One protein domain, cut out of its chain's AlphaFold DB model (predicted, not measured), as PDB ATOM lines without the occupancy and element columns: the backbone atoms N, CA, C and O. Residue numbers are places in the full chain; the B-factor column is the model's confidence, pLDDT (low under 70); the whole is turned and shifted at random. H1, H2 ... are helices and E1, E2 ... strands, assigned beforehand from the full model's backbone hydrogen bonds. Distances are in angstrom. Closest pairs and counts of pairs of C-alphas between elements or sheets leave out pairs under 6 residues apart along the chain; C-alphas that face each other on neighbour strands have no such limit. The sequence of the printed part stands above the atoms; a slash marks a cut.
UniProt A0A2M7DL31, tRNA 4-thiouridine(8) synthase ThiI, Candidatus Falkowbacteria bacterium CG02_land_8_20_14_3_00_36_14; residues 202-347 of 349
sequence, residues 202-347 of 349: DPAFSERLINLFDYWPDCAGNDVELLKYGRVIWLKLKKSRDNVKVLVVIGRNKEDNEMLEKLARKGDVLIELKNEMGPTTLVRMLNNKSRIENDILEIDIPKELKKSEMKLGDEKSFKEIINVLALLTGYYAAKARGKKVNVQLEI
ATOM      1  N   ASP A 202     -30.964 -55.393   5.949       93.62
ATOM      2  CA  ASP A 202     -30.371 -55.050   7.240       93.62
ATOM      3  C   ASP A 202     -30.919 -55.987   8.335       93.62
ATOM      4  O   ASP A 202     -32.142 -56.053   8.506       93.62
ATOM      5  N   PRO A 203     -30.067 -56.735   9.064       94.62
ATOM      6  CA  PRO A 203     -30.528 -57.690  10.071       94.62
ATOM      7  C   PRO A 203     -31.351 -57.040  11.189       94.62
ATOM      8  O   PRO A 203     -32.413 -57.548  11.538       94.62
ATOM      9  N   ALA A 204     -30.901 -55.892  11.705       94.56
ATOM     10  CA  ALA A 204     -31.544 -55.231  12.837       94.56
ATOM     11  C   ALA A 204     -32.906 -54.635  12.455       94.56
ATOM     12  O   ALA A 204     -33.864 -54.714  13.220       94.56
ATOM     13  N   PHE A 205     -33.022 -54.036  11.270       96.50
ATOM     14  CA  PHE A 205     -34.296 -53.552  10.748       96.50
ATOM     15  C   PHE A 205     -35.246 -54.709  10.436       96.50
ATOM     16  O   PHE A 205     -36.432 -54.624  10.744       96.50
ATOM     17  N   SER A 206     -34.726 -55.801   9.873       96.56
ATOM     18  CA  SER A 206     -35.522 -56.993   9.575       96.56
ATOM     19  C   SER A 206     -36.122 -57.598  10.842       96.56
ATOM     20  O   SER A 206     -37.305 -57.899  10.858       96.56
ATOM     21  N   GLU A 207     -35.362 -57.689  11.934       96.94
ATOM     22  CA  GLU A 207     -35.883 -58.140  13.231       96.94
ATOM     23  C   GLU A 207     -37.010 -57.232  13.755       96.94
ATOM     24  O   GLU A 207     -38.043 -57.713  14.230       96.94
ATOM     25  N   ARG A 208     -36.858 -55.907  13.630       97.62
ATOM     26  CA  ARG A 208     -37.923 -54.959  14.001       97.62
ATOM     27  C   ARG A 208     -39.177 -55.146  13.147       97.62
ATOM     28  O   ARG A 208     -40.282 -55.076  13.680       97.62
ATOM     29  N   LEU A 209     -39.010 -55.389  11.849       97.94
ATOM     30  CA  LEU A 209     -40.116 -55.576  10.915       97.94
ATOM     31  C   LEU A 209     -40.836 -56.918  11.123       97.94
ATOM     32  O   LEU A 209     -42.062 -56.936  11.082       97.94
ATOM     33  N   ILE A 210     -40.107 -58.000  11.427       97.38
ATOM     34  CA  ILE A 210     -40.689 -59.298  11.813       97.38
ATOM     35  C   ILE A 210     -41.594 -59.116  13.033       97.38
ATOM     36  O   ILE A 210     -42.756 -59.503  12.991       97.38
ATOM     37  N   ASN A 211     -41.090 -58.457  14.084       96.31
ATOM     38  CA  ASN A 211     -41.886 -58.161  15.276       96.31
ATOM     39  C   ASN A 211     -43.122 -57.309  14.946       96.31
ATOM     40  O   ASN A 211     -44.202 -57.570  15.464       96.31
ATOM     41  N   LEU A 212     -42.994 -56.301  14.073       96.88
ATOM     42  CA  LEU A 212     -44.138 -55.489  13.654       96.88
ATOM     43  C   LEU A 212     -45.202 -56.325  12.932       96.88
ATOM     44  O   LEU A 212     -46.381 -56.124  13.193       96.88
ATOM     45  N   PHE A 213     -44.818 -57.239  12.041       96.06
ATOM     46  CA  PHE A 213     -45.775 -58.081  11.313       96.06
ATOM     47  C   PHE A 213     -46.415 -59.152  12.201       96.06
ATOM     48  O   PHE A 213     -47.598 -59.425  12.031       96.06
ATOM     49  N   ASP A 214     -45.663 -59.715  13.150       94.31
ATOM     50  CA  ASP A 214     -46.178 -60.686  14.124       94.31
ATOM     51  C   ASP A 214     -47.187 -60.041  15.080       94.31
ATOM     52  O   ASP A 214     -48.281 -60.550  15.309       94.31
ATOM     53  N   TYR A 215     -46.849 -58.864  15.607       93.25
ATOM     54  CA  TYR A 215     -47.703 -58.181  16.570       93.25
ATOM     55  C   TYR A 215     -48.867 -57.459  15.899       93.25
ATOM     56  O   TYR A 215     -49.993 -57.540  16.388       93.25
ATOM     57  N   TRP A 216     -48.605 -56.747  14.801       93.81
ATOM     58  CA  TRP A 216     -49.557 -55.901  14.080       93.81
ATOM     59  C   TRP A 216     -49.583 -56.278  12.582       93.81
ATOM     60  O   TRP A 216     -49.056 -55.536  11.743       93.81
ATOM     61  N   PRO A 217     -50.225 -57.399  12.201       92.00
ATOM     62  CA  PRO A 217     -50.264 -57.864  10.810       92.00
ATOM     63  C   PRO A 217     -50.893 -56.837   9.852       92.00
ATOM     64  O   PRO A 217     -50.443 -56.681   8.713       92.00
ATOM     65  N   ASP A 218     -51.846 -56.038  10.334       91.69
ATOM     66  CA  ASP A 218     -52.516 -54.974   9.573       91.69
ATOM     67  C   ASP A 218     -51.777 -53.623   9.600       91.69
ATOM     68  O   ASP A 218     -52.336 -52.599   9.212       91.69
ATOM     69  N   CYS A 219     -50.505 -53.594  10.021       94.56
ATOM     70  CA  CYS A 219     -49.723 -52.359  10.109       94.56
ATOM     71  C   CYS A 219     -49.712 -51.552   8.797       94.56
ATOM     72  O   CYS A 219     -49.652 -52.094   7.686       94.56
ATOM     73  N   ALA A 220     -49.746 -50.231   8.925       94.19
ATOM     74  CA  ALA A 220     -49.682 -49.299   7.815       94.19
ATOM     75  C   ALA A 220     -48.233 -48.890   7.511       94.19
ATOM     76  O   ALA A 220     -47.317 -49.081   8.309       94.19
ATOM     77  N   GLY A 221     -48.027 -48.234   6.366       96.12
ATOM     78  CA  GLY A 221     -46.713 -47.714   5.981       96.12
ATOM     79  C   GLY A 221     -46.094 -46.779   7.022       96.12
ATOM     80  O   GLY A 221     -44.902 -46.858   7.289       96.12
ATOM     81  N   ASN A 222     -46.909 -45.948   7.676       96.50
ATOM     82  CA  ASN A 222     -46.450 -45.055   8.742       96.50
ATOM     83  C   ASN A 222     -45.920 -45.826   9.976       96.50
ATOM     84  O   ASN A 222     -44.982 -45.358  10.611       96.50
ATOM     85  N   ASP A 223     -46.437 -47.027  10.268       96.62
ATOM     86  CA  ASP A 223     -45.903 -47.888  11.337       96.62
ATOM     87  C   ASP A 223     -44.518 -48.448  10.961       96.62
ATOM     88  O   ASP A 223     -43.624 -48.520  11.799       96.62
ATOM     89  N   VAL A 224     -44.306 -48.777   9.680       97.50
ATOM     90  CA  VAL A 224     -42.999 -49.209   9.153       97.50
ATOM     91  C   VAL A 224     -41.981 -48.066   9.170       97.50
ATOM     92  O   VAL A 224     -40.812 -48.290   9.486       97.50
ATOM     93  N   GLU A 225     -42.403 -46.840   8.848       97.38
ATOM     94  CA  GLU A 225     -41.534 -45.656   8.887       97.38
ATOM     95  C   GLU A 225     -40.985 -45.392  10.295       97.38
ATOM     96  O   GLU A 225     -39.795 -45.107  10.430       97.38
ATOM     97  N   LEU A 226     -41.793 -45.582  11.346       97.19
ATOM     98  CA  LEU A 226     -41.342 -45.433  12.736       97.19
ATOM     99  C   LEU A 226     -40.154 -46.344  13.081       97.19
ATOM    100  O   LEU A 226     -39.273 -45.941  13.838       97.19
ATOM    101  N   LEU A 227     -40.068 -47.543  12.490       97.50
ATOM    102  CA  LEU A 227     -38.998 -48.509  12.777       97.50
ATOM    103  C   LEU A 227     -37.602 -48.067  12.307       97.50
ATOM    104  O   LEU A 227     -36.600 -48.733  12.609       97.50
ATOM    105  N   LYS A 228     -37.520 -46.992  11.519       96.31
ATOM    106  CA  LYS A 228     -36.256 -46.423  11.035       96.31
ATOM    107  C   LYS A 228     -35.582 -45.533  12.077       96.31
ATOM    108  O   LYS A 228     -34.370 -45.326  11.999       96.31
ATOM    109  N   TYR A 229     -36.350 -45.054  13.049       96.56
ATOM    110  CA  TYR A 229     -35.932 -44.027  13.990       96.56
ATOM    111  C   TYR A 229     -35.861 -44.566  15.412       96.56
ATOM    112  O   TYR A 229     -36.481 -45.570  15.765       96.56
ATOM    113  N   GLY A 230     -35.089 -43.866  16.234       95.00
ATOM    114  CA  GLY A 230     -35.062 -44.064  17.673       95.00
ATOM    115  C   GLY A 230     -34.692 -45.475  18.135       95.00
ATOM    116  O   GLY A 230     -34.024 -46.263  17.457       95.00
ATOM    117  N   ARG A 231     -35.102 -45.765  19.366       94.81
ATOM    118  CA  ARG A 231     -35.017 -47.066  20.027       94.81
ATOM    119  C   ARG A 231     -36.418 -47.653  20.050       94.81
ATOM    120  O   ARG A 231     -37.276 -47.126  20.753       94.81
ATOM    121  N   VAL A 232     -36.632 -48.715  19.284       95.75
ATOM    122  CA  VAL A 232     -37.926 -49.398  19.195       95.75
ATOM    123  C   VAL A 232     -38.053 -50.414  20.324       95.75
ATOM    124  O   VAL A 232     -37.185 -51.270  20.489       95.75
ATOM    125  N   ILE A 233     -39.135 -50.314  21.088       93.31
ATOM    126  CA  ILE A 233     -39.464 -51.192  22.209       93.31
ATOM    127  C   ILE A 233     -40.921 -51.632  22.054       93.31
ATOM    128  O   ILE A 233     -41.787 -50.841  21.689       93.31
ATOM    129  N   TRP A 234     -41.184 -52.897  22.364       92.62
ATOM    130  CA  TRP A 234     -42.530 -53.452  22.420       92.62
ATOM    131  C   TRP A 234     -42.905 -53.756  23.866       92.62
ATOM    132  O   TRP A 234     -42.170 -54.464  24.553       92.62
ATOM    133  N   LEU A 235     -44.050 -53.244  24.314       90.38
ATOM    134  CA  LEU A 235     -44.605 -53.510  25.645       90.38
ATOM    135  C   LEU A 235     -45.929 -54.269  25.536       90.38
ATOM    136  O   LEU A 235     -46.623 -54.180  24.522       90.38
ATOM    137  N   LYS A 236     -46.283 -55.022  26.582       87.88
ATOM    138  CA  LYS A 236     -47.553 -55.755  26.674       87.88
ATOM    139  C   LYS A 236     -48.522 -55.013  27.586       87.88
ATOM    140  O   LYS A 236     -48.202 -54.749  28.746       87.88
ATOM    141  N   LEU A 237     -49.711 -54.711  27.077       84.00
ATOM    142  CA  LEU A 237     -50.775 -54.114  27.871       84.00
ATOM    143  C   LEU A 237     -51.593 -55.203  28.577       84.00
ATOM    144  O   LEU A 237     -52.100 -56.120  27.937       84.00
ATOM    145  N   LYS A 238     -51.790 -55.049  29.887       76.44
ATOM    146  CA  LYS A 238     -52.658 -55.890  30.715       76.44
ATOM    147  C   LYS A 238     -54.128 -55.594  30.390       76.44
ATOM    148  O   LYS A 238     -54.756 -54.741  31.016       76.44
ATOM    149  N   LYS A 239     -54.682 -56.275  29.384       68.50
ATOM    150  CA  LYS A 239     -56.129 -56.375  29.128       68.50
ATOM    151  C   LYS A 239     -56.520 -57.849  29.098       68.50
ATOM    152  O   LYS A 239     -55.811 -58.664  28.530       68.50
ATOM    153  N   SER A 240     -57.648 -58.190  29.719       52.56
ATOM    154  CA  SER A 240     -57.959 -59.560  30.157       52.56
ATOM    155  C   SER A 240     -58.280 -60.588  29.062       52.56
ATOM    156  O   SER A 240     -58.693 -61.690  29.411       52.56
ATOM    157  N   ARG A 241     -58.120 -60.279  27.765       55.59
ATOM    158  CA  ARG A 241     -58.429 -61.231  26.674       55.59
ATOM    159  C   ARG A 241     -57.506 -61.157  25.458       55.59
ATOM    160  O   ARG A 241     -57.233 -62.198  24.876       55.59
ATOM    161  N   ASP A 242     -56.957 -59.986  25.139       62.66
ATOM    162  CA  ASP A 242     -56.106 -59.800  23.963       62.66
ATOM    163  C   ASP A 242     -54.725 -59.317  24.415       62.66
ATOM    164  O   ASP A 242     -54.615 -58.289  25.084       62.66
ATOM    165  N   ASN A 243     -53.669 -60.056  24.074       67.62
ATOM    166  CA  ASN A 243     -52.260 -59.735  24.341       67.62
ATOM    167  C   ASN A 243     -51.824 -58.494  23.531       67.62
ATOM    168  O   ASN A 243     -51.040 -58.590  22.587       67.62
ATOM    169  N   VAL A 244     -52.393 -57.327  23.850       83.38
ATOM    170  CA  VAL A 244     -52.228 -56.093  23.079       83.38
ATOM    171  C   VAL A 244     -50.792 -55.597  23.207       83.38
ATOM    172  O   VAL A 244     -50.300 -55.297  24.297       83.38
ATOM    173  N   LYS A 245     -50.131 -55.474  22.057       89.50
ATOM    174  CA  LYS A 245     -48.768 -54.961  21.929       89.50
ATOM    175  C   LYS A 245     -48.784 -53.457  21.700       89.50
ATOM    176  O   LYS A 245     -49.524 -52.966  20.848       89.50
ATOM    177  N   VAL A 246     -47.950 -52.745  22.449       91.19
ATOM    178  CA  VAL A 246     -47.751 -51.294  22.362       91.19
ATOM    179  C   VAL A 246     -46.394 -51.026  21.730       91.19
ATOM    180  O   VAL A 246     -45.379 -51.515  22.234       91.19
ATOM    181  N   LEU A 247     -46.384 -50.256  20.642       94.94
ATOM    182  CA  LEU A 247     -45.162 -49.808  19.987       94.94
ATOM    183  C   LEU A 247     -44.669 -48.537  20.675       94.94
ATOM    184  O   LEU A 247     -45.404 -47.557  20.780       94.94
ATOM    185  N   VAL A 248     -43.416 -48.548  21.109       96.00
ATOM    186  CA  VAL A 248     -42.750 -47.397  21.714       96.00
ATOM    187  C   VAL A 248     -41.490 -47.093  20.927       96.00
ATOM    188  O   VAL A 248     -40.689 -47.992  20.665       96.00
ATOM    189  N   VAL A 249     -41.279 -45.822  20.591       97.50
ATOM    190  CA  VAL A 249     -40.049 -45.370  19.940       97.50
ATOM    191  C   VAL A 249     -39.474 -44.171  20.680       97.50
ATOM    192  O   VAL A 249     -40.141 -43.154  20.817       97.50
ATOM    193  N   ILE A 250     -38.234 -44.294  21.158       97.25
ATOM    194  CA  ILE A 250     -37.537 -43.241  21.917       97.25
ATOM    195  C   ILE A 250     -36.426 -42.641  21.059       97.25
ATOM    196  O   ILE A 250     -35.487 -43.358  20.691       97.25
ATOM    197  N   GLY A 251     -36.482 -41.341  20.780       97.31
ATOM    198  CA  GLY A 251     -35.485 -40.655  19.960       97.31
ATOM    199  C   GLY A 251     -34.053 -40.779  20.498       97.31
ATOM    200  O   GLY A 251     -33.802 -40.821  21.707       97.31
ATOM    201  N   ARG A 252     -33.066 -40.913  19.602       95.44
ATOM    202  CA  ARG A 252     -31.631 -40.949  19.960       95.44
ATOM    203  C   ARG A 252     -30.956 -39.595  19.773       95.44
ATOM    204  O   ARG A 252     -29.927 -39.360  20.399       95.44
ATOM    205  N   ASN A 253     -31.500 -38.754  18.903       95.19
ATOM    206  CA  ASN A 253     -30.955 -37.464  18.505       95.19
ATOM    207  C   ASN A 253     -32.086 -36.545  18.003       95.19
ATOM    208  O   ASN A 253     -33.248 -36.948  17.960       95.19
ATOM    209  N   LYS A 254     -31.729 -35.318  17.608       95.12
ATOM    210  CA  LYS A 254     -32.679 -34.314  17.112       95.12
ATOM    211  C   LYS A 254     -33.455 -34.785  15.875       95.12
ATOM    212  O   LYS A 254     -34.657 -34.573  15.812       95.12
ATOM    213  N   GLU A 255     -32.788 -35.450  14.931       96.69
ATOM    214  CA  GLU A 255     -33.432 -35.968  13.714       96.69
ATOM    215  C   GLU A 255     -34.491 -37.026  14.044       96.69
ATOM    216  O   GLU A 255     -35.603 -36.957  13.530       96.69
ATOM    217  N   ASP A 256     -34.184 -37.971  14.941       97.44
ATOM    218  CA  ASP A 256     -35.173 -38.938  15.415       97.44
ATOM    219  C   ASP A 256     -36.364 -38.215  16.064       97.44
ATOM    220  O   ASP A 256     -37.494 -38.532  15.719       97.44
ATOM    221  N   ASN A 257     -36.134 -37.246  16.963       96.88
ATOM    222  CA  ASN A 257     -37.215 -36.510  17.639       96.88
ATOM    223  C   ASN A 257     -38.152 -35.828  16.628       96.88
ATOM    224  O   ASN A 257     -39.355 -36.085  16.631       96.88
ATOM    225  N   GLU A 258     -37.588 -35.057  15.693       97.19
ATOM    226  CA  GLU A 258     -38.358 -34.380  14.643       97.19
ATOM    227  C   GLU A 258     -39.151 -35.368  13.779       97.19
ATOM    228  O   GLU A 258     -40.269 -35.081  13.347       97.19
ATOM    229  N   MET A 259     -38.576 -36.537  13.485       97.75
ATOM    230  CA  MET A 259     -39.255 -37.561  12.696       97.75
ATOM    231  C   MET A 259     -40.356 -38.267  13.485       97.75
ATOM    232  O   MET A 259     -41.392 -38.577  12.900       97.75
ATOM    233  N   LEU A 260     -40.182 -38.490  14.789       97.56
ATOM    234  CA  LEU A 260     -41.225 -39.049  15.650       97.56
ATOM    235  C   LEU A 260     -42.427 -38.110  15.745       97.56
ATOM    236  O   LEU A 260     -43.550 -38.565  15.551       97.56
ATOM    237  N   GLU A 261     -42.204 -36.811  15.934       96.12
ATOM    238  CA  GLU A 261     -43.274 -35.808  15.920       96.12
ATOM    239  C   GLU A 261     -44.031 -35.791  14.585       96.12
ATOM    240  O   GLU A 261     -45.261 -35.826  14.569       96.12
ATOM    241  N   LYS A 262     -43.309 -35.802  13.453       97.19
ATOM    242  CA  LYS A 262     -43.904 -35.817  12.103       97.19
ATOM    243  C   LYS A 262     -44.675 -37.100  11.795       97.19
ATOM    244  O   LYS A 262     -45.619 -37.073  11.009       97.19
ATOM    245  N   LEU A 263     -44.232 -38.235  12.334       97.00
ATOM    246  CA  LEU A 263     -44.861 -39.537  12.107       97.00
ATOM    247  C   LEU A 263     -45.999 -39.825  13.086       97.00
ATOM    248  O   LEU A 263     -46.766 -40.759  12.825       97.00
ATOM    249  N   ALA A 264     -46.108 -39.057  14.170       95.81
ATOM    250  CA  ALA A 264     -47.191 -39.166  15.127       95.81
ATOM    251  C   ALA A 264     -48.541 -38.944  14.435       95.81
ATOM    252  O   ALA A 264     -48.707 -38.056  13.599       95.81
ATOM    253  N   ARG A 265     -49.515 -39.784  14.775       93.44
ATOM    254  CA  ARG A 265     -50.875 -39.722  14.236       93.44
ATOM    255  C   ARG A 265     -51.876 -39.574  15.367       93.44
ATOM    256  O   ARG A 265     -51.554 -39.812  16.529       93.44
ATOM    257  N   LYS A 266     -53.112 -39.242  15.004       90.19
ATOM    258  CA  LYS A 266     -54.225 -39.163  15.945       90.19
ATOM    259  C   LYS A 266     -54.281 -40.390  16.864       90.19
ATOM    260  O   LYS A 266     -54.339 -41.523  16.381       90.19
ATOM    261  N   GLY A 267     -54.300 -40.145  18.171       88.44
ATOM    262  CA  GLY A 267     -54.334 -41.164  19.221       88.44
ATOM    263  C   GLY A 267     -52.966 -41.659  19.701       88.44
ATOM    264  O   GLY A 267     -52.926 -42.426  20.662       88.44
ATOM    265  N   ASP A 268     -51.862 -41.234  19.081       93.00
ATOM    266  CA  ASP A 268     -50.525 -41.447  19.642       93.00
ATOM    267  C   ASP A 268     -50.283 -40.513  20.833       93.00
ATOM    268  O   ASP A 268     -50.825 -39.405  20.896       93.00
ATOM    269  N   VAL A 269     -49.417 -40.953  21.746       93.38
ATOM    270  CA  VAL A 269     -48.936 -40.146  22.873       93.38
ATOM    271  C   VAL A 269     -47.470 -39.808  22.647       93.38
ATOM    272  O   VAL A 269     -46.652 -40.709  22.451       93.38
ATOM    273  N   LEU A 270     -47.137 -38.523  22.698       95.56
ATOM    274  CA  LEU A 270     -45.768 -38.046  22.821       95.56
ATOM    275  C   LEU A 270     -45.439 -37.784  24.287       95.56
ATOM    276  O   LEU A 270     -46.256 -37.255  25.038       95.56
ATOM    277  N   ILE A 271     -44.238 -38.184  24.685       95.44
ATOM    278  CA  ILE A 271     -43.704 -38.008  26.031       95.44
ATOM    279  C   ILE A 271     -42.387 -37.251  25.911       95.44
ATOM    280  O   ILE A 271     -41.455 -37.731  25.257       95.44
ATOM    281  N   GLU A 272     -42.313 -36.084  26.547       95.31
ATOM    282  CA  GLU A 272     -41.183 -35.158  26.441       95.31
ATOM    283  C   GLU A 272     -40.854 -34.518  27.790       95.31
ATOM    284  O   GLU A 272     -41.680 -34.470  28.700       95.31
ATOM    285  N   LEU A 273     -39.633 -34.011  27.944       93.12
ATOM    286  CA  LEU A 273     -39.267 -33.230  29.124       93.12
ATOM    287  C   LEU A 273     -39.785 -31.798  28.974       93.12
ATOM    288  O   LEU A 273     -39.464 -31.126  28.001       93.12
ATOM    289  N   LYS A 274     -40.539 -31.305  29.962       90.00
ATOM    290  CA  LYS A 274     -41.199 -29.992  29.869       90.00
ATOM    291  C   LYS A 274     -40.217 -28.812  29.876       90.00
ATOM    292  O   LYS A 274     -40.434 -27.818  29.196       90.00
ATOM    293  N   ASN A 275     -39.152 -28.914  30.672       85.44
ATOM    294  CA  ASN A 275     -38.236 -27.800  30.962       85.44
ATOM    295  C   ASN A 275     -36.775 -28.099  30.583       85.44
ATOM    296  O   ASN A 275     -35.878 -27.324  30.908       85.44
ATOM    297  N   GLU A 276     -36.511 -29.239  29.945       85.31
ATOM    298  CA  GLU A 276     -35.158 -29.688  29.620       85.31
ATOM    299  C   GLU A 276     -35.106 -30.271  28.208       85.31
ATOM    300  O   GLU A 276     -36.085 -30.815  27.709       85.31
ATOM    301  N   MET A 277     -33.939 -30.206  27.566       87.69
ATOM    302  CA  MET A 277     -33.733 -30.922  26.307       87.69
ATOM    303  C   MET A 277     -33.618 -32.423  26.573       87.69
ATOM    304  O   MET A 277     -32.800 -32.860  27.388       87.69
ATOM    305  N   GLY A 278     -34.382 -33.214  25.827       91.62
ATOM    306  CA  GLY A 278     -34.418 -34.662  25.963       91.62
ATOM    307  C   GLY A 278     -34.878 -35.364  24.687       91.62
ATOM    308  O   GLY A 278     -35.084 -34.726  23.652       91.62
ATOM    309  N   PRO A 279     -34.985 -36.697  24.730       95.50
ATOM    310  CA  PRO A 279     -35.594 -37.449  23.646       95.50
ATOM    311  C   PRO A 279     -37.106 -37.215  23.611       95.50
ATOM    312  O   PRO A 279     -37.738 -37.086  24.658       95.50
ATOM    313  N   THR A 280     -37.675 -37.260  22.413       96.94
ATOM    314  CA  THR A 280     -39.115 -37.443  22.222       96.94
ATOM    315  C   THR A 280     -39.400 -38.938  22.236       96.94
ATOM    316  O   THR A 280     -38.746 -39.714  21.528       96.94
ATOM    317  N   THR A 281     -40.360 -39.361  23.050       97.56
ATOM    318  CA  THR A 281     -40.840 -40.743  23.071       97.56
ATOM    319  C   THR A 281     -42.239 -40.796  22.479       97.56
ATOM    320  O   THR A 281     -43.154 -40.174  23.004       97.56
ATOM    321  N   LEU A 282     -42.417 -41.571  21.410       97.06
ATOM    322  CA  LEU A 282     -43.711 -41.825  20.787       97.06
ATOM    323  C   LEU A 282     -44.261 -43.169  21.251       97.06
ATOM    324  O   LEU A 282     -43.576 -44.191  21.174       97.06
ATOM    325  N   VAL A 283     -45.519 -43.172  21.681       94.75
ATOM    326  CA  VAL A 283     -46.269 -44.364  22.081       94.75
ATOM    327  C   VAL A 283     -47.452 -44.538  21.149       94.75
ATOM    328  O   VAL A 283     -48.319 -43.668  21.066       94.75
ATOM    329  N   ARG A 284     -47.510 -45.688  20.478       92.94
ATOM    330  CA  ARG A 284     -48.596 -46.044  19.569       92.94
ATOM    331  C   ARG A 284     -49.277 -47.329  19.994       92.94
ATOM    332  O   ARG A 284     -48.644 -48.338  20.308       92.94
ATOM    333  N   MET A 285     -50.600 -47.296  19.929       87.06
ATOM    334  CA  MET A 285     -51.467 -48.423  20.239       87.06
ATOM    335  C   MET A 285     -52.491 -48.591  19.124       87.06
ATOM    336  O   MET A 285     -53.091 -47.613  18.675       87.06
ATOM    337  N   LEU A 286     -52.727 -49.828  18.690       75.56
ATOM    338  CA  LEU A 286     -53.861 -50.115  17.816       75.56
ATOM    339  C   LEU A 286     -55.151 -50.158  18.642       75.56
ATOM    340  O   LEU A 286     -55.192 -50.758  19.715       75.56
ATOM    341  N   ASN A 287     -56.207 -49.527  18.123       64.19
ATOM    342  CA  ASN A 287     -57.575 -49.601  18.651       64.19
ATOM    343  C   ASN A 287     -57.734 -49.209  20.131       64.19
ATOM    344  O   ASN A 287     -58.548 -49.800  20.851       64.19
ATOM    345  N   ASN A 288     -56.994 -48.206  20.609       61.38
ATOM    346  CA  ASN A 288     -57.186 -47.743  21.976       61.38
ATOM    347  C   ASN A 288     -58.400 -46.801  22.090       61.38
ATOM    348  O   ASN A 288     -58.466 -45.766  21.435       61.38
ATOM    349  N   LYS A 289     -59.357 -47.178  22.943       51.22
ATOM    350  CA  LYS A 289     -60.527 -46.371  23.331       51.22
ATOM    351  C   LYS A 289     -60.368 -45.724  24.714       51.22
ATOM    352  O   LYS A 289     -61.320 -45.124  25.205       51.22
ATOM    353  N   SER A 290     -59.227 -45.892  25.392       55.66
ATOM    354  CA  SER A 290     -59.019 -45.248  26.690       55.66
ATOM    355  C   SER A 290     -58.907 -43.738  26.499       55.66
ATOM    356  O   SER A 290     -58.074 -43.286  25.715       55.66
ATOM    357  N   ARG A 291     -59.720 -42.975  27.236       56.38
ATOM    358  CA  ARG A 291     -59.548 -41.529  27.388       56.38
ATOM    359  C   ARG A 291     -58.241 -41.297  28.134       56.38
ATOM    360  O   ARG A 291     -58.164 -41.538  29.333       56.38
ATOM    361  N   ILE A 292     -57.205 -40.956  27.389       65.06
ATOM    362  CA  ILE A 292     -55.980 -40.397  27.944       65.06
ATOM    363  C   ILE A 292     -56.196 -38.886  27.877       65.06
ATOM    364  O   ILE A 292     -56.849 -38.402  26.950       65.06
ATOM    365  N   GLU A 293     -55.684 -38.155  28.854       73.69
ATOM    366  CA  GLU A 293     -55.674 -36.695  28.844       73.69
ATOM    367  C   GLU A 293     -54.223 -36.220  28.822       73.69
ATOM    368  O   GLU A 293     -53.315 -36.952  29.228       73.69
ATOM    369  N   ASN A 294     -54.001 -35.015  28.298       82.12
ATOM    370  CA  ASN A 294     -52.701 -34.371  28.429       82.12
ATOM    371  C   ASN A 294     -52.408 -34.187  29.918       82.12
ATOM    372  O   ASN A 294     -53.271 -33.725  30.662       82.12
ATOM    373  N   ASP A 295     -51.198 -34.534  30.339       87.00
ATOM    374  CA  ASP A 295     -50.829 -34.541  31.754       87.00
ATOM    375  C   ASP A 295     -49.348 -34.185  31.921       87.00
ATOM    376  O   ASP A 295     -48.558 -34.247  30.971       87.00
ATOM    377  N   ILE A 296     -48.967 -33.788  33.132       89.44
ATOM    378  CA  ILE A 296     -47.582 -33.536  33.517       89.44
ATOM    379  C   ILE A 296     -47.266 -34.412  34.720       89.44
ATOM    380  O   ILE A 296     -47.803 -34.224  35.808       89.44
ATOM    381  N   LEU A 297     -46.341 -35.345  34.521       89.38
ATOM    382  CA  LEU A 297     -45.887 -36.263  35.550       89.38
ATOM    383  C   LEU A 297     -44.563 -35.784  36.132       89.38
ATOM    384  O   LEU A 297     -43.595 -35.564  35.404       89.38
ATOM    385  N   GLU A 298     -44.504 -35.677  37.453       92.12
ATOM    386  CA  GLU A 298     -43.261 -35.425  38.173       92.12
ATOM    387  C   GLU A 298     -42.599 -36.764  38.530       92.12
ATOM    388  O   GLU A 298     -43.204 -37.602  39.201       92.12
ATOM    389  N   ILE A 299     -41.372 -36.996  38.050       90.62
ATOM    390  CA  ILE A 299     -40.675 -38.284  38.193       90.62
ATOM    391  C   ILE A 299     -39.242 -38.078  38.672       90.62
ATOM    392  O   ILE A 299     -38.497 -37.258  38.132       90.62
ATOM    393  N   ASP A 300     -38.838 -38.881  39.654       91.44
ATOM    394  CA  ASP A 300     -37.455 -38.988  40.110       91.44
ATOM    395  C   ASP A 300     -36.645 -39.888  39.167       91.44
ATOM    396  O   ASP A 300     -36.864 -41.100  39.079       91.44
ATOM    397  N   ILE A 301     -35.697 -39.299  38.438       91.12
ATOM    398  CA  ILE A 301     -34.865 -40.029  37.480       91.12
ATOM    399  C   ILE A 301     -33.638 -40.595  38.200       91.12
ATOM    400  O   ILE A 301     -32.838 -39.831  38.748       91.12
ATOM    401  N   PRO A 302     -33.398 -41.915  38.165       89.25
ATOM    402  CA  PRO A 302     -32.255 -42.508  38.838       89.25
ATOM    403  C   PRO A 302     -30.941 -42.162  38.122       89.25
ATOM    404  O   PRO A 302     -30.900 -41.949  36.906       89.25
ATOM    405  N   LYS A 303     -29.834 -42.135  38.877       87.56
ATOM    406  CA  LYS A 303     -28.482 -41.960  38.307       87.56
ATOM    407  C   LYS A 303     -28.087 -43.142  37.418       87.56
ATOM    408  O   LYS A 303     -27.489 -42.953  36.359       87.56
ATOM    409  N   GLU A 304     -28.480 -44.343  37.823       85.75
ATOM    410  CA  GLU A 304     -28.236 -45.596  37.116       85.75
ATOM    411  C   GLU A 304     -29.550 -46.341  36.895       85.75
ATOM    412  O   GLU A 304     -30.401 -46.385  37.779       85.75
ATOM    413  N   LEU A 305     -29.719 -46.932  35.712       82.31
ATOM    414  CA  LEU A 305     -30.931 -47.660  35.354       82.31
ATOM    415  C   LEU A 305     -30.625 -49.152  35.250       82.31
ATOM    416  O   LEU A 305     -29.937 -49.598  34.328       82.31
ATOM    417  N   LYS A 306     -31.186 -49.943  36.163       77.75
ATOM    418  CA  LYS A 306     -31.122 -51.403  36.086       77.75
ATOM    419  C   LYS A 306     -32.228 -51.908  35.163       77.75
ATOM    420  O   LYS A 306     -33.395 -51.973  35.532       77.75
ATOM    421  N   LYS A 307     -31.859 -52.294  33.937       66.94
ATOM    422  CA  LYS A 307     -32.814 -52.780  32.919       66.94
ATOM    423  C   LYS A 307     -33.671 -53.965  33.389       66.94
ATOM    424  O   LYS A 307     -34.812 -54.085  32.955       66.94
ATOM    425  N   SER A 308     -33.141 -54.817  34.268       62.91
ATOM    426  CA  SER A 308     -33.863 -55.951  34.861       62.91
ATOM    427  C   SER A 308     -35.056 -55.522  35.724       62.91
ATOM    428  O   SER A 308     -36.068 -56.217  35.748       62.91
ATOM    429  N   GLU A 309     -34.986 -54.360  36.375       65.50
ATOM    430  CA  GLU A 309     -36.050 -53.847  37.251       65.50
ATOM    431  C   GLU A 309     -37.233 -53.280  36.455       65.50
ATOM    432  O   GLU A 309     -38.361 -53.245  36.939       65.50
ATOM    433  N   MET A 310     -37.006 -52.906  35.193       68.38
ATOM    434  CA  MET A 310     -38.043 -52.339  34.327       68.38
ATOM    435  C   MET A 310     -39.054 -53.369  33.830       68.38
ATOM    436  O   MET A 310     -40.129 -52.996  33.350       68.38
ATOM    437  N   LYS A 311     -38.701 -54.662  33.911       71.94
ATOM    438  CA  LYS A 311     -39.583 -55.786  33.574       71.94
ATOM    439  C   LYS A 311     -40.327 -55.572  32.248       71.94
ATOM    440  O   LYS A 311     -41.535 -55.769  32.177       71.94
ATOM    441  N   LEU A 312     -39.642 -55.096  31.203       72.44
ATOM    442  CA  LEU A 312     -40.283 -54.651  29.949       72.44
ATOM    443  C   LEU A 312     -41.074 -55.771  29.237       72.44
ATOM    444  O   LEU A 312     -41.954 -55.478  28.434       72.44
ATOM    445  N   GLY A 313     -40.784 -57.041  29.548       71.38
ATOM    446  CA  GLY A 313     -41.509 -58.209  29.032       71.38
ATOM    447  C   GLY A 313     -42.807 -58.567  29.772       71.38
ATOM    448  O   GLY A 313     -43.596 -59.356  29.232       71.38
ATOM    449  N   ASP A 314     -43.032 -57.995  30.959       80.88
ATOM    450  CA  ASP A 314     -44.206 -58.257  31.798       80.88
ATOM    451  C   ASP A 314     -45.402 -57.425  31.333       80.88
ATOM    452  O   ASP A 314     -45.251 -56.288  30.875       80.88
ATOM    453  N   GLU A 315     -46.601 -57.969  31.527       82.88
ATOM    454  CA  GLU A 315     -47.848 -57.244  31.306       82.88
ATOM    455  C   GLU A 315     -47.978 -56.061  32.265       82.88
ATOM    456  O   GLU A 315     -47.769 -56.189  33.472       82.88
ATOM    457  N   LYS A 316     -48.345 -54.900  31.719       83.44
ATOM    458  CA  LYS A 316     -48.490 -53.647  32.467       83.44
ATOM    459  C   LYS A 316     -49.824 -52.998  32.164       83.44
ATOM    460  O   LYS A 316     -50.283 -52.994  31.023       83.44
ATOM    461  N   SER A 317     -50.452 -52.418  33.175       84.50
ATOM    462  CA  SER A 317     -51.514 -51.439  32.972       84.50
ATOM    463  C   SER A 317     -50.986 -50.254  32.162       84.50
ATOM    464  O   SER A 317     -49.785 -49.978  32.122       84.50
ATOM    465  N   PHE A 318     -51.888 -49.509  31.527       80.50
ATOM    466  CA  PHE A 318     -51.480 -48.347  30.742       80.50
ATOM    467  C   PHE A 318     -50.741 -47.299  31.593       80.50
ATOM    468  O   PHE A 318     -49.731 -46.755  31.161       80.50
ATOM    469  N   LYS A 319     -51.180 -47.086  32.840       83.06
ATOM    470  CA  LYS A 319     -50.520 -46.178  33.789       83.06
ATOM    471  C   LYS A 319     -49.089 -46.621  34.113       83.06
ATOM    472  O   LYS A 319     -48.184 -45.796  34.141       83.06
ATOM    473  N   GLU A 320     -48.867 -47.920  34.308       86.88
ATOM    474  CA  GLU A 320     -47.520 -48.467  34.514       86.88
ATOM    475  C   GLU A 320     -46.643 -48.300  33.269       86.88
ATOM    476  O   GLU A 320     -45.470 -47.962  33.406       86.88
ATOM    477  N   ILE A 321     -47.199 -48.488  32.063       87.75
ATOM    478  CA  ILE A 321     -46.482 -48.214  30.810       87.75
ATOM    479  C   ILE A 321     -46.038 -46.752  30.777       87.75
ATOM    480  O   ILE A 321     -44.851 -46.490  30.626       87.75
ATOM    481  N   ILE A 322     -46.957 -45.807  30.973       88.50
ATOM    482  CA  ILE A 322     -46.641 -44.376  30.943       88.50
ATOM    483  C   ILE A 322     -45.566 -44.010  31.974       88.50
ATOM    484  O   ILE A 322     -44.593 -43.356  31.610       88.50
ATOM    485  N   ASN A 323     -45.662 -44.503  33.212       88.00
ATOM    486  CA  ASN A 323     -44.644 -44.260  34.240       88.00
ATOM    487  C   ASN A 323     -43.262 -44.797  33.833       88.00
ATOM    488  O   ASN A 323     -42.256 -44.101  33.968       88.00
ATOM    489  N   VAL A 324     -43.204 -46.020  33.294       89.44
ATOM    490  CA  VAL A 324     -41.959 -46.621  32.794       89.44
ATOM    491  C   VAL A 324     -41.371 -45.796  31.647       89.44
ATOM    492  O   VAL A 324     -40.158 -45.603  31.581       89.44
ATOM    493  N   LEU A 325     -42.208 -45.298  30.740       91.00
ATOM    494  CA  LEU A 325     -41.757 -44.539  29.577       91.00
ATOM    495  C   LEU A 325     -41.322 -43.120  29.923       91.00
ATOM    496  O   LEU A 325     -40.326 -42.644  29.380       91.00
ATOM    497  N   ALA A 326     -42.004 -42.463  30.849       90.44
ATOM    498  CA  ALA A 326     -41.607 -41.158  31.347       90.44
ATOM    499  C   ALA A 326     -40.270 -41.247  32.119       90.44
ATOM    500  O   ALA A 326     -39.368 -40.441  31.877       90.44
ATOM    501  N   LEU A 327     -40.064 -42.315  32.905       91.38
ATOM    502  CA  LEU A 327     -38.767 -42.647  33.507       91.38
ATOM    503  C   LEU A 327     -37.668 -42.857  32.449       91.38
ATOM    504  O   LEU A 327     -36.577 -42.302  32.576       91.38
ATOM    505  N   LEU A 328     -37.937 -43.638  31.394       91.25
ATOM    506  CA  LEU A 328     -36.976 -43.865  30.305       91.25
ATOM    507  C   LEU A 328     -36.624 -42.574  29.567       91.25
ATOM    508  O   LEU A 328     -35.452 -42.334  29.284       91.25
ATOM    509  N   THR A 329     -37.630 -41.756  29.266       90.50
ATOM    510  CA  THR A 329     -37.474 -40.476  28.567       90.50
ATOM    511  C   THR A 329     -36.541 -39.560  29.356       90.50
ATOM    512  O   THR A 329     -35.545 -39.082  28.811       90.50
ATOM    513  N   GLY A 330     -36.774 -39.418  30.667       90.31
ATOM    514  CA  GLY A 330     -35.876 -38.679  31.553       90.31
ATOM    515  C   GLY A 330     -34.492 -39.314  31.678       90.31
ATOM    516  O   GLY A 330     -33.487 -38.622  31.578       90.31
ATOM    517  N   TYR A 331     -34.391 -40.640  31.806       90.19
ATOM    518  CA  TYR A 331     -33.092 -41.312  31.932       90.19
ATOM    519  C   TYR A 331     -32.203 -41.165  30.686       90.19
ATOM    520  O   TYR A 331     -30.971 -41.067  30.786       90.19
ATOM    521  N   TYR A 332     -32.797 -41.159  29.491       91.62
ATOM    522  CA  TYR A 332     -32.059 -40.951  28.248       91.62
ATOM    523  C   TYR A 332     -31.614 -39.495  28.045       91.62
ATOM    524  O   TYR A 332     -30.678 -39.263  27.279       91.62
ATOM    525  N   ALA A 333     -32.174 -38.535  28.788       90.88
ATOM    526  CA  ALA A 333     -31.621 -37.194  28.916       90.88
ATOM    527  C   ALA A 333     -30.534 -37.172  30.005       90.88
ATOM    528  O   ALA A 333     -30.806 -37.107  31.200       90.88
ATOM    529  N   ALA A 334     -29.260 -37.206  29.603       87.69
ATOM    530  CA  ALA A 334     -28.140 -37.330  30.544       87.69
ATOM    531  C   ALA A 334     -28.130 -36.261  31.662       87.69
ATOM    532  O   ALA A 334     -27.710 -36.557  32.778       87.69
ATOM    533  N   LYS A 335     -28.623 -35.045  31.382       89.19
ATOM    534  CA  LYS A 335     -28.695 -33.929  32.345       89.19
ATOM    535  C   LYS A 335     -29.795 -34.077  33.406       89.19
ATOM    536  O   LYS A 335     -29.688 -33.422  34.446       89.19
ATOM    537  N   ALA A 336     -30.788 -34.929  33.161       88.69
ATOM    538  CA  ALA A 336     -31.914 -35.181  34.056       88.69
ATOM    539  C   ALA A 336     -31.625 -36.290  35.085       88.69
ATOM    540  O   ALA A 336     -32.345 -36.430  36.068       88.69
ATOM    541  N   ARG A 337     -30.565 -37.088  34.895       91.38
ATOM    542  CA  ARG A 337     -30.233 -38.210  35.789       91.38
ATOM    543  C   ARG A 337     -29.912 -37.742  37.207       91.38
ATOM    544  O   ARG A 337     -29.075 -36.864  37.408       91.38
ATOM    545  N   GLY A 338     -30.523 -38.393  38.193       90.44
ATOM    546  CA  GLY A 338     -30.390 -38.059  39.611       90.44
ATOM    547  C   GLY A 338     -31.197 -36.835  40.047       90.44
ATOM    548  O   GLY A 338     -30.914 -36.303  41.118       90.44
ATOM    549  N   LYS A 339     -32.148 -36.368  39.229       92.12
ATOM    550  CA  LYS A 339     -33.002 -35.211  39.512       92.12
ATOM    551  C   LYS A 339     -34.474 -35.581  39.397       92.12
ATOM    552  O   LYS A 339     -34.838 -36.528  38.698       92.12
ATOM    553  N   LYS A 340     -35.305 -34.766  40.035       92.75
ATOM    554  CA  LYS A 340     -36.746 -34.749  39.827       92.75
ATOM    555  C   LYS A 340     -37.063 -33.882  38.613       92.75
ATOM    556  O   LYS A 340     -36.597 -32.744  38.545       92.75
ATOM    557  N   VAL A 341     -37.804 -34.418  37.648       93.38
ATOM    558  CA  VAL A 341     -38.147 -33.711  36.405       93.38
ATOM    559  C   VAL A 341     -39.633 -33.813  36.097       93.38
ATOM    560  O   VAL A 341     -40.292 -34.784  36.459       93.38
ATOM    561  N   ASN A 342     -40.135 -32.811  35.376       93.50
ATOM    562  CA  ASN A 342     -41.491 -32.804  34.846       93.50
ATOM    563  C   ASN A 342     -41.495 -33.344  33.418       93.50
ATOM    564  O   ASN A 342     -40.846 -32.785  32.528       93.50
ATOM    565  N   VAL A 343     -42.252 -34.413  33.212       92.56
ATOM    566  CA  VAL A 343     -42.465 -35.054  31.920       92.56
ATOM    567  C   VAL A 343     -43.867 -34.714  31.438       92.56
ATOM    568  O   VAL A 343     -44.841 -34.930  32.151       92.56
ATOM    569  N   GLN A 344     -43.971 -34.172  30.234       93.81
ATOM    570  CA  GLN A 344     -45.230 -33.828  29.595       93.81
ATOM    571  C   GLN A 344     -45.715 -34.986  28.723       93.81
ATOM    572  O   GLN A 344     -44.942 -35.558  27.957       93.81
ATOM    573  N   LEU A 345     -47.004 -35.298  28.838       93.06
ATOM    574  CA  LEU A 345     -47.732 -36.213  27.969       93.06
ATOM    575  C   LEU A 345     -48.625 -35.390  27.041       93.06
ATOM    576  O   LEU A 345     -49.501 -34.660  27.508       93.06
ATOM    577  N   GLU A 346     -48.410 -35.509  25.735       91.81
ATOM    578  CA  GLU A 346     -49.214 -34.849  24.710       91.81
ATOM    579  C   GLU A 346     -49.879 -35.890  23.808       91.81
ATOM    580  O   GLU A 346     -49.214 -36.727  23.199       91.81
ATOM    581  N   ILE A 347     -51.200 -35.827  23.683       88.94
ATOM    582  CA  ILE A 347     -51.965 -36.681  22.778       88.94
ATOM    583  C   ILE A 347     -52.154 -35.955  21.460       88.94
ATOM    584  O   ILE A 347     -52.657 -34.830  21.417       88.94
TER     585      ILE A 347
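AT A GLANCE: This is residues 202 to 347 of the 349 residues of the protein "tRNA 4-thiouridine(8) synthase ThiI" of Candidatus Falkowbacteria bacterium CG02_land_8_20_14_3_00_36_14 (UniProt A0A2M7DL31). A six-stranded sheet, strongly twisted and curled like part of a barrel, wraps round one long helix, H4. On the outside of the curl H3 lies over E4, H2 is beside H3, and H1 only grazes the sheet at E1 and E2. The printed part has 146 residues, with four named helices and six named strands in the order H1 H2 E1 E2 H3 E3 E4 E5 H4 E6. The antiparallel sheet runs E1 E2 E4 E3 E6 E5, and the class is mixed, helices and strands. The whole is compact and rounded, with a radius of gyration of the C-alphas of 14.7 A and spans of 40 by 35 by 30 A.

HOW THE PARTS SIT: The sheet runs, strand beside strand, E1, residues 231 to 237, E2, residues 244 to 250, E4, residues 281 to 285, E3, residues 269 to 273, E6, residues 340 to 347, and E5, residues 295 to 300. E1 and E5 are its edge strands; E1 and E2 form a hairpin, as do E3 and E4. Within hydrogen-bond range are N 233 and O 248 of E1 and E2, 2.8 A, N 249 and O 282 of E2 and E4, 2.9 A, N 271 and O 281 of E3 and E4, 2.8 A, N 272 and O 344 of E3 and E6, 3.0 A, and N 297 and O 343 of E5 and E6, 2.8 A. The sheet curls round H4, residues 318 to 332; the closest C-alphas of H4 and E6, Ala 326 and Val 343, are 6.2 A apart. H3, residues 254 to 263, is on the sheet at a height of 9.2 A, over E4 and along the strands, at 22 degrees on the local plane; its closest C-alpha pair with E4 is Leu 260 and Leu 282, 6.3 A. E2, H3 and E3 form a split strand-helix-strand unit, two strands running the same way with E4 between them, and its crossover is right-handed. H2, residues 221 to 226, touches H3 at a shallow tilt of 26 degrees, opposite ways; their closest C-alphas, Asn 222 and Leu 263, are 6.7 A apart. H1, residues 203 to 215, only grazes the sheet with residues 208 to 215, and is close to but not clearly touching H2. In H1, H2, H3 and H4 every O i to N i+4 pair is within hydrogen-bond range.

IN THESE COORDINATES: H1 begins at C-alpha 203 (-30.528, -57.690, 10.071) and is 18.4 A long. H4, 20.9 A, begins at C-alpha 318 (-51.480, -48.347, 30.742). E6, 22.9 A, ends at C-alpha 347 (-51.965, -36.681, 22.778). E1 measures 19.0 A and E2 19.6 A.

THE WHOLE: The C-alphas farthest apart, Asp 218 and Gly 338, are 41.0 A apart. The printed part has no cut. The link from E5 to H4, residues 301 to 317, is long; its residues 315 to 316 pair in parallel with residues 236 to 237 of E1. The mean pLDDT of the printed part is 88.3, and residues 239 to 243, 287 to 292 and 307 to 310 are under 70.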